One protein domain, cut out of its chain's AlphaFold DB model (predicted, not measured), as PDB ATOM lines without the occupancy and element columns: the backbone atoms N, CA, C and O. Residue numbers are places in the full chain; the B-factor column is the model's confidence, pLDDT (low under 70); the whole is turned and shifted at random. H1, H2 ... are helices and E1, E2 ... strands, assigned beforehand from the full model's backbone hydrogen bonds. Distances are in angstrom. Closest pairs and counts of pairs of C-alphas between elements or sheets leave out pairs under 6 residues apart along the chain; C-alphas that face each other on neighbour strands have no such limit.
ATOM      1  N   VAL A   4     128.853 134.900 201.262       82.00
ATOM      2  CA  VAL A   4     128.095 133.956 200.429       82.00
ATOM      3  C   VAL A   4     127.318 134.629 199.283       82.00
ATOM      4  O   VAL A   4     127.408 134.117 198.167       82.00
ATOM      5  N   PRO A   5     126.590 135.752 199.470       86.44
ATOM      6  CA  PRO A   5     125.874 136.397 198.368       86.44
ATOM      7  C   PRO A   5     126.813 136.894 197.266       86.44
ATOM      8  O   PRO A   5     126.542 136.669 196.089       86.44
ATOM      9  N   PHE A   6     127.949 137.492 197.639       87.88
ATOM     10  CA  PHE A   6     128.950 137.954 196.680       87.88
ATOM     11  C   PHE A   6     129.568 136.775 195.921       87.88
ATOM     12  O   PHE A   6     129.613 136.797 194.697       87.88
ATOM     13  N   LYS A   7     129.941 135.695 196.622       88.44
ATOM     14  CA  LYS A   7     130.467 134.471 195.990       88.44
ATOM     15  C   LYS A   7     129.478 133.832 195.011       88.44
ATOM     16  O   LYS A   7     129.887 133.313 193.978       88.44
ATOM     17  N   LYS A   8     128.174 133.865 195.311       88.06
ATOM     18  CA  LYS A   8     127.128 133.411 194.376       88.06
ATOM     19  C   LYS A   8     127.021 134.325 193.153       88.06
ATOM     20  O   LYS A   8     126.785 133.835 192.052       88.06
ATOM     21  N   LEU A   9     127.175 135.634 193.349       88.94
ATOM     22  CA  LEU A   9     127.099 136.636 192.288       88.94
ATOM     23  C   LEU A   9     128.290 136.538 191.322       88.94
ATOM     24  O   LEU A   9     128.075 136.588 190.115       88.94
ATOM     25  N   THR A  10     129.506 136.337 191.834       91.25
ATOM     26  CA  THR A  10     130.743 136.278 191.033       91.25
ATOM     27  C   THR A  10     131.112 134.875 190.541       91.25
ATOM     28  O   THR A  10     132.162 134.694 189.928       91.25
ATOM     29  N   ASN A  11     130.266 133.863 190.781       88.44
ATOM     30  CA  ASN A  11     130.533 132.492 190.349       88.44
ATOM     31  C   ASN A  11     130.581 132.398 188.806       88.44
ATOM     32  O   ASN A  11     129.550 132.612 188.160       88.44
ATOM     33  N   PRO A  12     131.716 131.995 188.201       83.06
ATOM     34  CA  PRO A  12     131.853 131.917 186.745       83.06
ATOM     35  C   PRO A  12     130.956 130.843 186.112       83.06
ATOM     36  O   PRO A  12     130.626 130.941 184.932       83.06
ATOM     37  N   LYS A  13     130.520 129.842 186.893       83.62
ATOM     38  CA  LYS A  13     129.627 128.756 186.449       83.62
ATOM     39  C   LYS A  13     128.141 129.127 186.509       83.62
ATOM     40  O   LYS A  13     127.283 128.254 186.401       83.62
ATOM     41  N   ARG A  14     127.805 130.397 186.751       86.44
ATOM     42  CA  ARG A  14     126.413 130.847 186.774       86.44
ATOM     43  C   ARG A  14     125.801 130.713 185.374       86.44
ATOM     44  O   ARG A  14     126.373 131.207 184.406       86.44
ATOM     45  N   PHE A  15     124.631 130.074 185.307       80.94
ATOM     46  CA  PHE A  15     123.881 129.869 184.064       80.94
ATOM     47  C   PHE A  15     123.500 131.208 183.413       80.94
ATOM     48  O   PHE A  15     123.972 131.525 182.330       80.94
ATOM     49  N   ALA A  16     122.746 132.047 184.130       83.75
ATOM     50  CA  ALA A  16     122.440 133.407 183.698       83.75
ATOM     51  C   ALA A  16     123.555 134.370 184.142       83.75
ATOM     52  O   ALA A  16     123.742 134.506 185.352       83.75
ATOM     53  N   PRO A  17     124.277 135.064 183.246       88.00
ATOM     54  CA  PRO A  17     125.271 136.059 183.639       88.00
ATOM     55  C   PRO A  17     124.701 137.108 184.605       88.00
ATOM     56  O   PRO A  17     123.518 137.446 184.561       88.00
ATOM     57  N   ALA A  18     125.546 137.619 185.494       92.06
ATOM     58  CA  ALA A  18     125.208 138.738 186.364       92.06
ATOM     59  C   ALA A  18     126.111 139.923 186.031       92.06
ATOM     60  O   ALA A  18     127.288 139.743 185.722       92.06
ATOM     61  N   TYR A  19     125.561 141.129 186.133       93.19
ATOM     62  CA  TYR A  19     126.266 142.373 185.851       93.19
ATOM     63  C   TYR A  19     126.026 143.358 186.991       93.19
ATOM     64  O   TYR A  19     124.933 143.409 187.559       93.19
ATOM     65  N   LEU A  20     127.047 144.141 187.327       94.69
ATOM     66  CA  LEU A  20     126.921 145.306 188.194       94.69
ATOM     67  C   LEU A  20     126.784 146.539 187.308       94.69
ATOM     68  O   LEU A  20     127.726 146.875 186.595       94.69
ATOM     69  N   GLY A  21     125.632 147.201 187.368       95.06
ATOM     70  CA  GLY A  21     125.395 148.496 186.738       95.06
ATOM     71  C   GLY A  21     125.414 149.616 187.774       95.06
ATOM     72  O   GLY A  21     124.820 149.478 188.842       95.06
ATOM     73  N   VAL A  22     126.088 150.720 187.467       95.50
ATOM     74  CA  VAL A  22     126.142 151.920 188.310       95.50
ATOM     75  C   VAL A  22     125.750 153.122 187.467       95.50
ATOM     76  O   VAL A  22     126.452 153.467 186.518       95.50
ATOM     77  N   LEU A  23     124.643 153.767 187.828       95.00
ATOM     78  CA  LEU A  23     124.206 155.026 187.234       95.00
ATOM     79  C   LEU A  23     124.841 156.194 187.996       95.00
ATOM     80  O   LEU A  23     124.590 156.372 189.186       95.00
ATOM     81  N   LEU A  24     125.668 156.982 187.315       93.25
ATOM     82  CA  LEU A  24     126.216 158.225 187.846       93.25
ATOM     83  C   LEU A  24     125.284 159.381 187.498       93.25
ATOM     84  O   LEU A  24     125.000 159.623 186.322       93.25
ATOM     85  N   LEU A  25     124.851 160.100 188.530       93.44
ATOM     86  CA  LEU A  25     124.037 161.305 188.417       93.44
ATOM     87  C   LEU A  25     124.911 162.532 188.718       93.44
ATOM     88  O   LEU A  25     125.643 162.509 189.714       93.44
ATOM     89  N   PRO A  26     124.875 163.593 187.893       91.06
ATOM     90  CA  PRO A  26     125.489 164.860 188.259       91.06
ATOM     91  C   PRO A  26     124.761 165.478 189.463       91.06
ATOM     92  O   PRO A  26     123.597 165.181 189.731       91.06
ATOM     93  N   ALA A  27     125.451 166.352 190.194       89.19
ATOM     94  CA  ALA A  27     124.813 167.140 191.240       89.19
ATOM     95  C   ALA A  27     123.837 168.157 190.616       89.19
ATOM     96  O   ALA A  27     124.182 168.813 189.635       89.19
ATOM     97  N   GLY A  28     122.647 168.314 191.202       87.38
ATOM     98  CA  GLY A  28     121.620 169.247 190.721       87.38
ATOM     99  C   GLY A  28     120.630 168.616 189.738       87.38
ATOM    100  O   GLY A  28     120.250 167.458 189.897       87.38
ATOM    101  N   GLY A  29     120.172 169.392 188.751       86.81
ATOM    102  CA  GLY A  29     119.252 168.922 187.712       86.81
ATOM    103  C   GLY A  29     119.944 167.953 186.753       86.81
ATOM    104  O   GLY A  29     120.859 168.336 186.033       86.81
ATOM    105  N   TRP A  30     119.524 166.689 186.759       90.94
ATOM    106  CA  TRP A  30     120.091 165.618 185.920       90.94
ATOM    107  C   TRP A  30     119.083 165.025 184.929       90.94
ATOM    108  O   TRP A  30     119.436 164.142 184.138       90.94
ATOM    109  N   LEU A  31     117.842 165.500 184.992       92.75
ATOM    110  CA  LEU A  31     116.720 165.073 184.182       92.75
ATOM    111  C   LEU A  31     115.947 166.309 183.735       92.75
ATOM    112  O   LEU A  31     115.513 167.102 184.569       92.75
ATOM    113  N   GLU A  32     115.768 166.433 182.432       93.12
ATOM    114  CA  GLU A  32     114.889 167.411 181.809       93.12
ATOM    115  C   GLU A  32     113.818 166.639 181.046       93.12
ATOM    116  O   GLU A  32     114.128 165.717 180.287       93.12
ATOM    117  N   GLN A  33     112.558 166.985 181.281       95.88
ATOM    118  CA  GLN A  33     111.420 166.348 180.636       95.88
ATOM    119  C   GLN A  33     110.417 167.415 180.213       95.88
ATOM    120  O   GLN A  33     110.019 168.247 181.029       95.88
ATOM    121  N   ASP A  34     109.993 167.341 178.960       94.62
ATOM    122  CA  ASP A  34     108.887 168.107 178.397       94.62
ATOM    123  C   ASP A  34     107.994 167.171 177.549       94.62
ATOM    124  O   ASP A  34     108.164 165.947 177.570       94.62
ATOM    125  N   GLU A  35     106.990 167.722 176.863       96.31
ATOM    126  CA  GLU A  35     106.077 166.934 176.018       96.31
ATOM    127  C   GLU A  35     106.771 166.325 174.787       96.31
ATOM    128  O   GLU A  35     106.293 165.330 174.241       96.31
ATOM    129  N   GLU A  36     107.905 166.883 174.360       95.94
ATOM    130  CA  GLU A  36     108.628 166.473 173.157       95.94
ATOM    131  C   GLU A  36     109.773 165.497 173.466       95.94
ATOM    132  O   GLU A  36     110.140 164.682 172.611       95.94
ATOM    133  N   ARG A  37     110.373 165.566 174.664       92.88
ATOM    134  CA  ARG A  37     111.597 164.816 174.982       92.88
ATOM    135  C   ARG A  37     111.848 164.567 176.469       92.88
ATOM    136  O   ARG A  37     111.388 165.268 177.363       92.88
ATOM    137  N   LEU A  38     112.710 163.575 176.695       93.19
ATOM    138  CA  LEU A  38     113.330 163.244 177.975       93.19
ATOM    139  C   LEU A  38     114.853 163.230 177.791       93.19
ATOM    140  O   LEU A  38     115.382 162.386 177.063       93.19
ATOM    141  N   VAL A  39     115.564 164.148 178.441       92.06
ATOM    142  CA  VAL A  39     117.028 164.255 178.380       92.06
ATOM    143  C   VAL A  39     117.606 163.994 179.762       92.06
ATOM    144  O   VAL A  39     117.179 164.576 180.755       92.06
ATOM    145  N   THR A  40     118.613 163.124 179.835       90.81
ATOM    146  CA  THR A  40     119.335 162.861 181.080       90.81
ATOM    147  C   THR A  40     120.824 163.149 180.935       90.81
ATOM    148  O   THR A  40     121.474 162.691 179.998       90.81
ATOM    149  N   GLY A  41     121.379 163.886 181.900       90.31
ATOM    150  CA  GLY A  41     122.822 164.114 182.040       90.31
ATOM    151  C   GLY A  41     123.560 162.959 182.731       90.31
ATOM    152  O   GLY A  41     124.722 163.107 183.115       90.31
ATOM    153  N   SER A  42     122.881 161.833 182.955       91.75
ATOM    154  CA  SER A  42     123.423 160.671 183.650       91.75
ATOM    155  C   SER A  42     124.286 159.791 182.742       91.75
ATOM    156  O   SER A  42     124.168 159.802 181.515       91.75
ATOM    157  N   ARG A  43     125.189 159.014 183.349       92.44
ATOM    158  CA  ARG A  43     125.974 157.986 182.647       92.44
ATOM    159  C   ARG A  43     125.956 156.696 183.433       92.44
ATOM    160  O   ARG A  43     126.332 156.684 184.603       92.44
ATOM    161  N   MET A  44     125.566 155.608 182.786       94.88
ATOM    162  CA  MET A  44     125.623 154.286 183.389       94.88
ATOM    163  C   MET A  44     126.903 153.569 182.968       94.88
ATOM    164  O   MET A  44     127.250 153.542 181.791       94.88
ATOM    165  N   TYR A  45     127.603 152.996 183.940       96.25
ATOM    166  CA  TYR A  45     128.759 152.129 183.732       96.25
ATOM    167  C   TYR A  45     128.422 150.722 184.192       96.25
ATOM    168  O   TYR A  45     127.596 150.547 185.092       96.25
ATOM    169  N   TRP A  46     129.073 149.718 183.615       96.12
ATOM    170  CA  TRP A  46     128.795 148.334 183.970       96.12
ATOM    171  C   TRP A  46     130.049 147.460 184.055       96.12
ATOM    172  O   TRP A  46     131.114 147.800 183.544       96.12
ATOM    173  N   GLN A  47     129.940 146.319 184.730       95.44
ATOM    174  CA  GLN A  47     130.960 145.271 184.708       95.44
ATOM    175  C   GLN A  47     130.317 143.897 184.902       95.44
ATOM    176  O   GLN A  47     129.347 143.764 185.654       95.44
ATOM    177  N   SER A  48     130.860 142.871 184.247       93.75
ATOM    178  CA  SER A  48     130.479 141.482 184.521       93.75
ATOM    179  C   SER A  48     130.781 141.134 185.976       93.75
ATOM    180  O   SER A  48     131.868 141.413 186.485       93.75
ATOM    181  N   ALA A  49     129.837 140.489 186.659       93.25
ATOM    182  CA  ALA A  49     130.026 140.053 188.037       93.25
ATOM    183  C   ALA A  49     131.219 139.096 188.185       93.25
ATOM    184  O   ALA A  49     131.904 139.126 189.205       93.25
ATOM    185  N   ALA A  50     131.499 138.283 187.160       91.44
ATOM    186  CA  ALA A  50     132.650 137.381 187.150       91.44
ATOM    187  C   ALA A  50     133.991 138.139 187.230       91.44
ATOM    188  O   ALA A  50     134.948 137.636 187.816       91.44
ATOM    189  N   ASP A  51     134.030 139.383 186.744       92.75
ATOM    190  CA  ASP A  51     135.233 140.222 186.704       92.75
ATOM    191  C   ASP A  51     135.384 141.110 187.952       92.75
ATOM    192  O   ASP A  51     136.341 141.875 188.082       92.75
ATOM    193  N   LEU A  52     134.461 141.006 188.918       92.31
ATOM    194  CA  LEU A  52     134.539 141.732 190.192       92.31
ATOM    195  C   LEU A  52     135.517 141.081 191.183       92.31
ATOM    196  O   LEU A  52     135.777 141.647 192.250       92.31
ATOM    197  N   GLY A  53     136.067 139.909 190.856       90.44
ATOM    198  CA  GLY A  53     137.018 139.150 191.670       90.44
ATOM    199  C   GLY A  53     136.386 138.484 192.900       90.44
ATOM    200  O   GLY A  53     135.196 138.188 192.929       90.44
ATOM    201  N   SER A  54     137.190 138.250 193.940       88.81
ATOM    202  CA  SER A  54     136.767 137.605 195.194       88.81
ATOM    203  C   SER A  54     136.660 138.598 196.357       88.81
ATOM    204  O   SER A  54     137.264 139.671 196.329       88.81
ATOM    205  N   ILE A  55     135.880 138.240 197.376       88.88
ATOM    206  CA  ILE A  55     135.856 138.892 198.691       88.88
ATOM    207  C   ILE A  55     136.356 137.870 199.720       88.88
ATOM    208  O   ILE A  55     136.093 136.676 199.558       88.88
ATOM    209  N   GLY A  56     137.089 138.323 200.742       84.50
ATOM    210  CA  GLY A  56     137.531 137.453 201.836       84.50
ATOM    211  C   GLY A  56     136.345 136.831 202.577       84.50
ATOM    212  O   GLY A  56     135.246 137.386 202.567       84.50
ATOM    213  N   ASP A  57     136.562 135.684 203.218       78.50
ATOM    214  CA  ASP A  57     135.489 134.887 203.833       78.50
ATOM    215  C   ASP A  57     134.713 135.648 204.920       78.50
ATOM    216  O   ASP A  57     133.490 135.499 205.024       78.50
ATOM    217  N   ASP A  58     135.406 136.547 205.621       81.88
ATOM    218  CA  ASP A  58     134.855 137.432 206.655       81.88
ATOM    219  C   ASP A  58     134.533 138.849 206.143       81.88
ATOM    220  O   ASP A  58     134.095 139.717 206.901       81.88
ATOM    221  N   GLY A  59     134.732 139.109 204.848       80.50
ATOM    222  CA  GLY A  59     134.503 140.418 204.247       80.50
ATOM    223  C   GLY A  59     133.015 140.739 204.116       80.50
ATOM    224  O   GLY A  59     132.272 140.038 203.428       80.50
ATOM    225  N   ALA A  60     132.585 141.838 204.739       84.38
ATOM    226  CA  ALA A  60     131.226 142.366 204.594       84.38
ATOM    227  C   ALA A  60     131.066 143.273 203.360       84.38
ATOM    228  O   ALA A  60     129.959 143.421 202.844       84.38
ATOM    229  N   SER A  61     132.157 143.875 202.877       87.56
ATOM    230  CA  SER A  61     132.166 144.769 201.718       87.56
ATOM    231  C   SER A  61     133.475 144.667 200.934       87.56
ATOM    232  O   SER A  61     134.502 144.208 201.439       87.56
ATOM    233  N   LYS A  62     133.423 145.080 199.666       88.75
ATOM    234  CA  LYS A  62     134.579 145.167 198.776       88.75
ATOM    235  C   LYS A  62     134.431 146.370 197.855       88.75
ATOM    236  O   LYS A  62     133.385 146.549 197.236       88.75
ATOM    237  N   THR A  63     135.512 147.121 197.696       91.62
ATOM    238  CA  THR A  63     135.631 148.129 196.640       91.62
ATOM    239  C   THR A  63     135.991 147.451 195.320       91.62
ATOM    240  O   THR A  63     136.939 146.667 195.248       91.62
ATOM    241  N   VAL A  64     135.237 147.759 194.267       91.69
ATOM    242  CA  VAL A  64     135.464 147.255 192.905       91.69
ATOM    243  C   VAL A  64     135.716 148.418 191.953       91.69
ATOM    244  O   VAL A  64     135.261 149.536 192.191       91.69
ATOM    245  N   ARG A  65     136.446 148.162 190.866       90.94
ATOM    246  CA  ARG A  65     136.710 149.158 189.825       90.94
ATOM    247  C   ARG A  65     135.813 148.891 188.625       90.94
ATOM    248  O   ARG A  65     135.890 147.816 188.040       90.94
ATOM    249  N   LEU A  66     135.028 149.890 188.233       92.88
ATOM    250  CA  LEU A  66     134.313 149.883 186.961       92.88
ATOM    251  C   LEU A  66     135.152 150.642 185.920       92.88
ATOM    252  O   LEU A  66     135.488 151.811 186.149       92.88
ATOM    253  N   PRO A  67     135.546 150.007 184.802       93.25
ATOM    254  CA  PRO A  67     136.244 150.695 183.722       93.25
ATOM    255  C   PRO A  67     135.363 151.781 183.097       93.25
ATOM    256  O   PRO A  67     134.198 151.547 182.795       93.25
ATOM    257  N   ARG A  68     135.935 152.962 182.824       92.56
ATOM    258  CA  ARG A  68     135.223 154.036 182.103       92.56
ATOM    259  C   ARG A  68     134.899 153.672 180.651       92.56
ATOM    260  O   ARG A  68     134.044 154.312 180.057       92.56
ATOM    261  N   SER A  69     135.582 152.669 180.098       94.19
ATOM    262  CA  SER A  69     135.292 152.090 178.785       94.19
ATOM    263  C   SER A  69     133.991 151.288 178.765       94.19
ATOM    264  O   SER A  69     133.393 151.153 177.706       94.19
ATOM    265  N   ASN A  70     133.534 150.783 179.915       95.25
ATOM    266  CA  ASN A  70     132.301 150.008 180.014       95.25
ATOM    267  C   ASN A  70     131.106 150.945 180.212       95.25
ATOM    268  O   ASN A  70     130.399 150.878 181.222       95.25
ATOM    269  N   LEU A  71     130.930 151.875 179.277       96.00
ATOM    270  CA  LEU A  71     129.743 152.712 179.225       96.00
ATOM    271  C   LEU A  71     128.552 151.838 178.817       96.00
ATOM    272  O   LEU A  71     128.674 150.965 177.965       96.00
ATOM    273  N   PHE A  72     127.401 152.031 179.443       94.25
ATOM    274  CA  PHE A  72     126.180 151.323 179.082       94.25
ATOM    275  C   PHE A  72     125.479 152.075 177.944       94.25
ATOM    276  O   PHE A  72     124.514 152.808 178.156       94.25
ATOM    277  N   ASP A  73     126.042 151.952 176.745       93.19
ATOM    278  CA  ASP A  73     125.489 152.474 175.497       93.19
ATOM    279  C   ASP A  73     124.842 151.354 174.663       93.19
ATOM    280  O   ASP A  73     124.832 150.184 175.056       93.19
ATOM    281  N   ILE A  74     124.262 151.711 173.514       94.06
ATOM    282  CA  ILE A  74     123.562 150.754 172.646       94.06
ATOM    283  C   ILE A  74     124.488 149.603 172.201       94.06
ATOM    284  O   ILE A  74     124.094 148.450 172.398       94.06
ATOM    285  N   PRO A  75     125.703 149.844 171.658       95.06
ATOM    286  CA  PRO A  75     126.616 148.758 171.292       95.06
ATOM    287  C   PRO A  75     126.955 147.817 172.454       95.06
ATOM    288  O   PRO A  75     126.933 146.595 172.297       95.06
TER     289      PRO A  75
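What this domain is: This is residues 4 to 75 of the 90 residues of an uncharacterized protein of Acrocarpospora pleiomorpha (UniProt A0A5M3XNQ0). With little regular structure, this is a long two-stranded ribbon, E1 and E4, with a small hairpin, E2 and E3, beyond one end and two short helices, H1 and H2, near the other. Residues 33 to 38 stick out, and residues 53 to 75, with no named element, fold back toward the ribbon. The 72 printed residues run H1 E1 E2 E3 E4 H2, mixed in class, with both two-stranded sheets antiparallel and 28 residues in named elements. The whole is loose, radius of gyration of the C-alphas 16.1 A, spanning 50 by 26 by 21 A.

Where its parts are: H1, residues 4 to 9, begins at C-alpha 4 (128.095, 133.956, 200.429). E1 is residues 19 to 24, 16.0 A; E2, 31 to 33; E3, 38 to 40; E4, 43 to 48, 17.2 A. H2, residues 49 to 52, ends at C-alpha 52 (134.539, 141.732, 190.192).

How they stand to each other: E1 and E4 are antiparallel at 162 degrees, with N 22 and O 45 2.8 A apart, within hydrogen-bond range. E3 runs on into E4 at 67 degrees. The hairpin E2 and E3 has N 39 and O 32 within range at 2.8 A. H1 and H2 are close but not clearly touching, their closest C-alphas, Leu 9 and Ala 49, 6.2 A apart. Every O i to N i+4 pair in H1 is within range; H2 is too short for one.

The domain as a whole: The farthest C-alphas, Glu 35 and Asp 57, are 51.6 A apart. The printed part has no cut, no link is long, and no printed residue is under 70 in pLDDT.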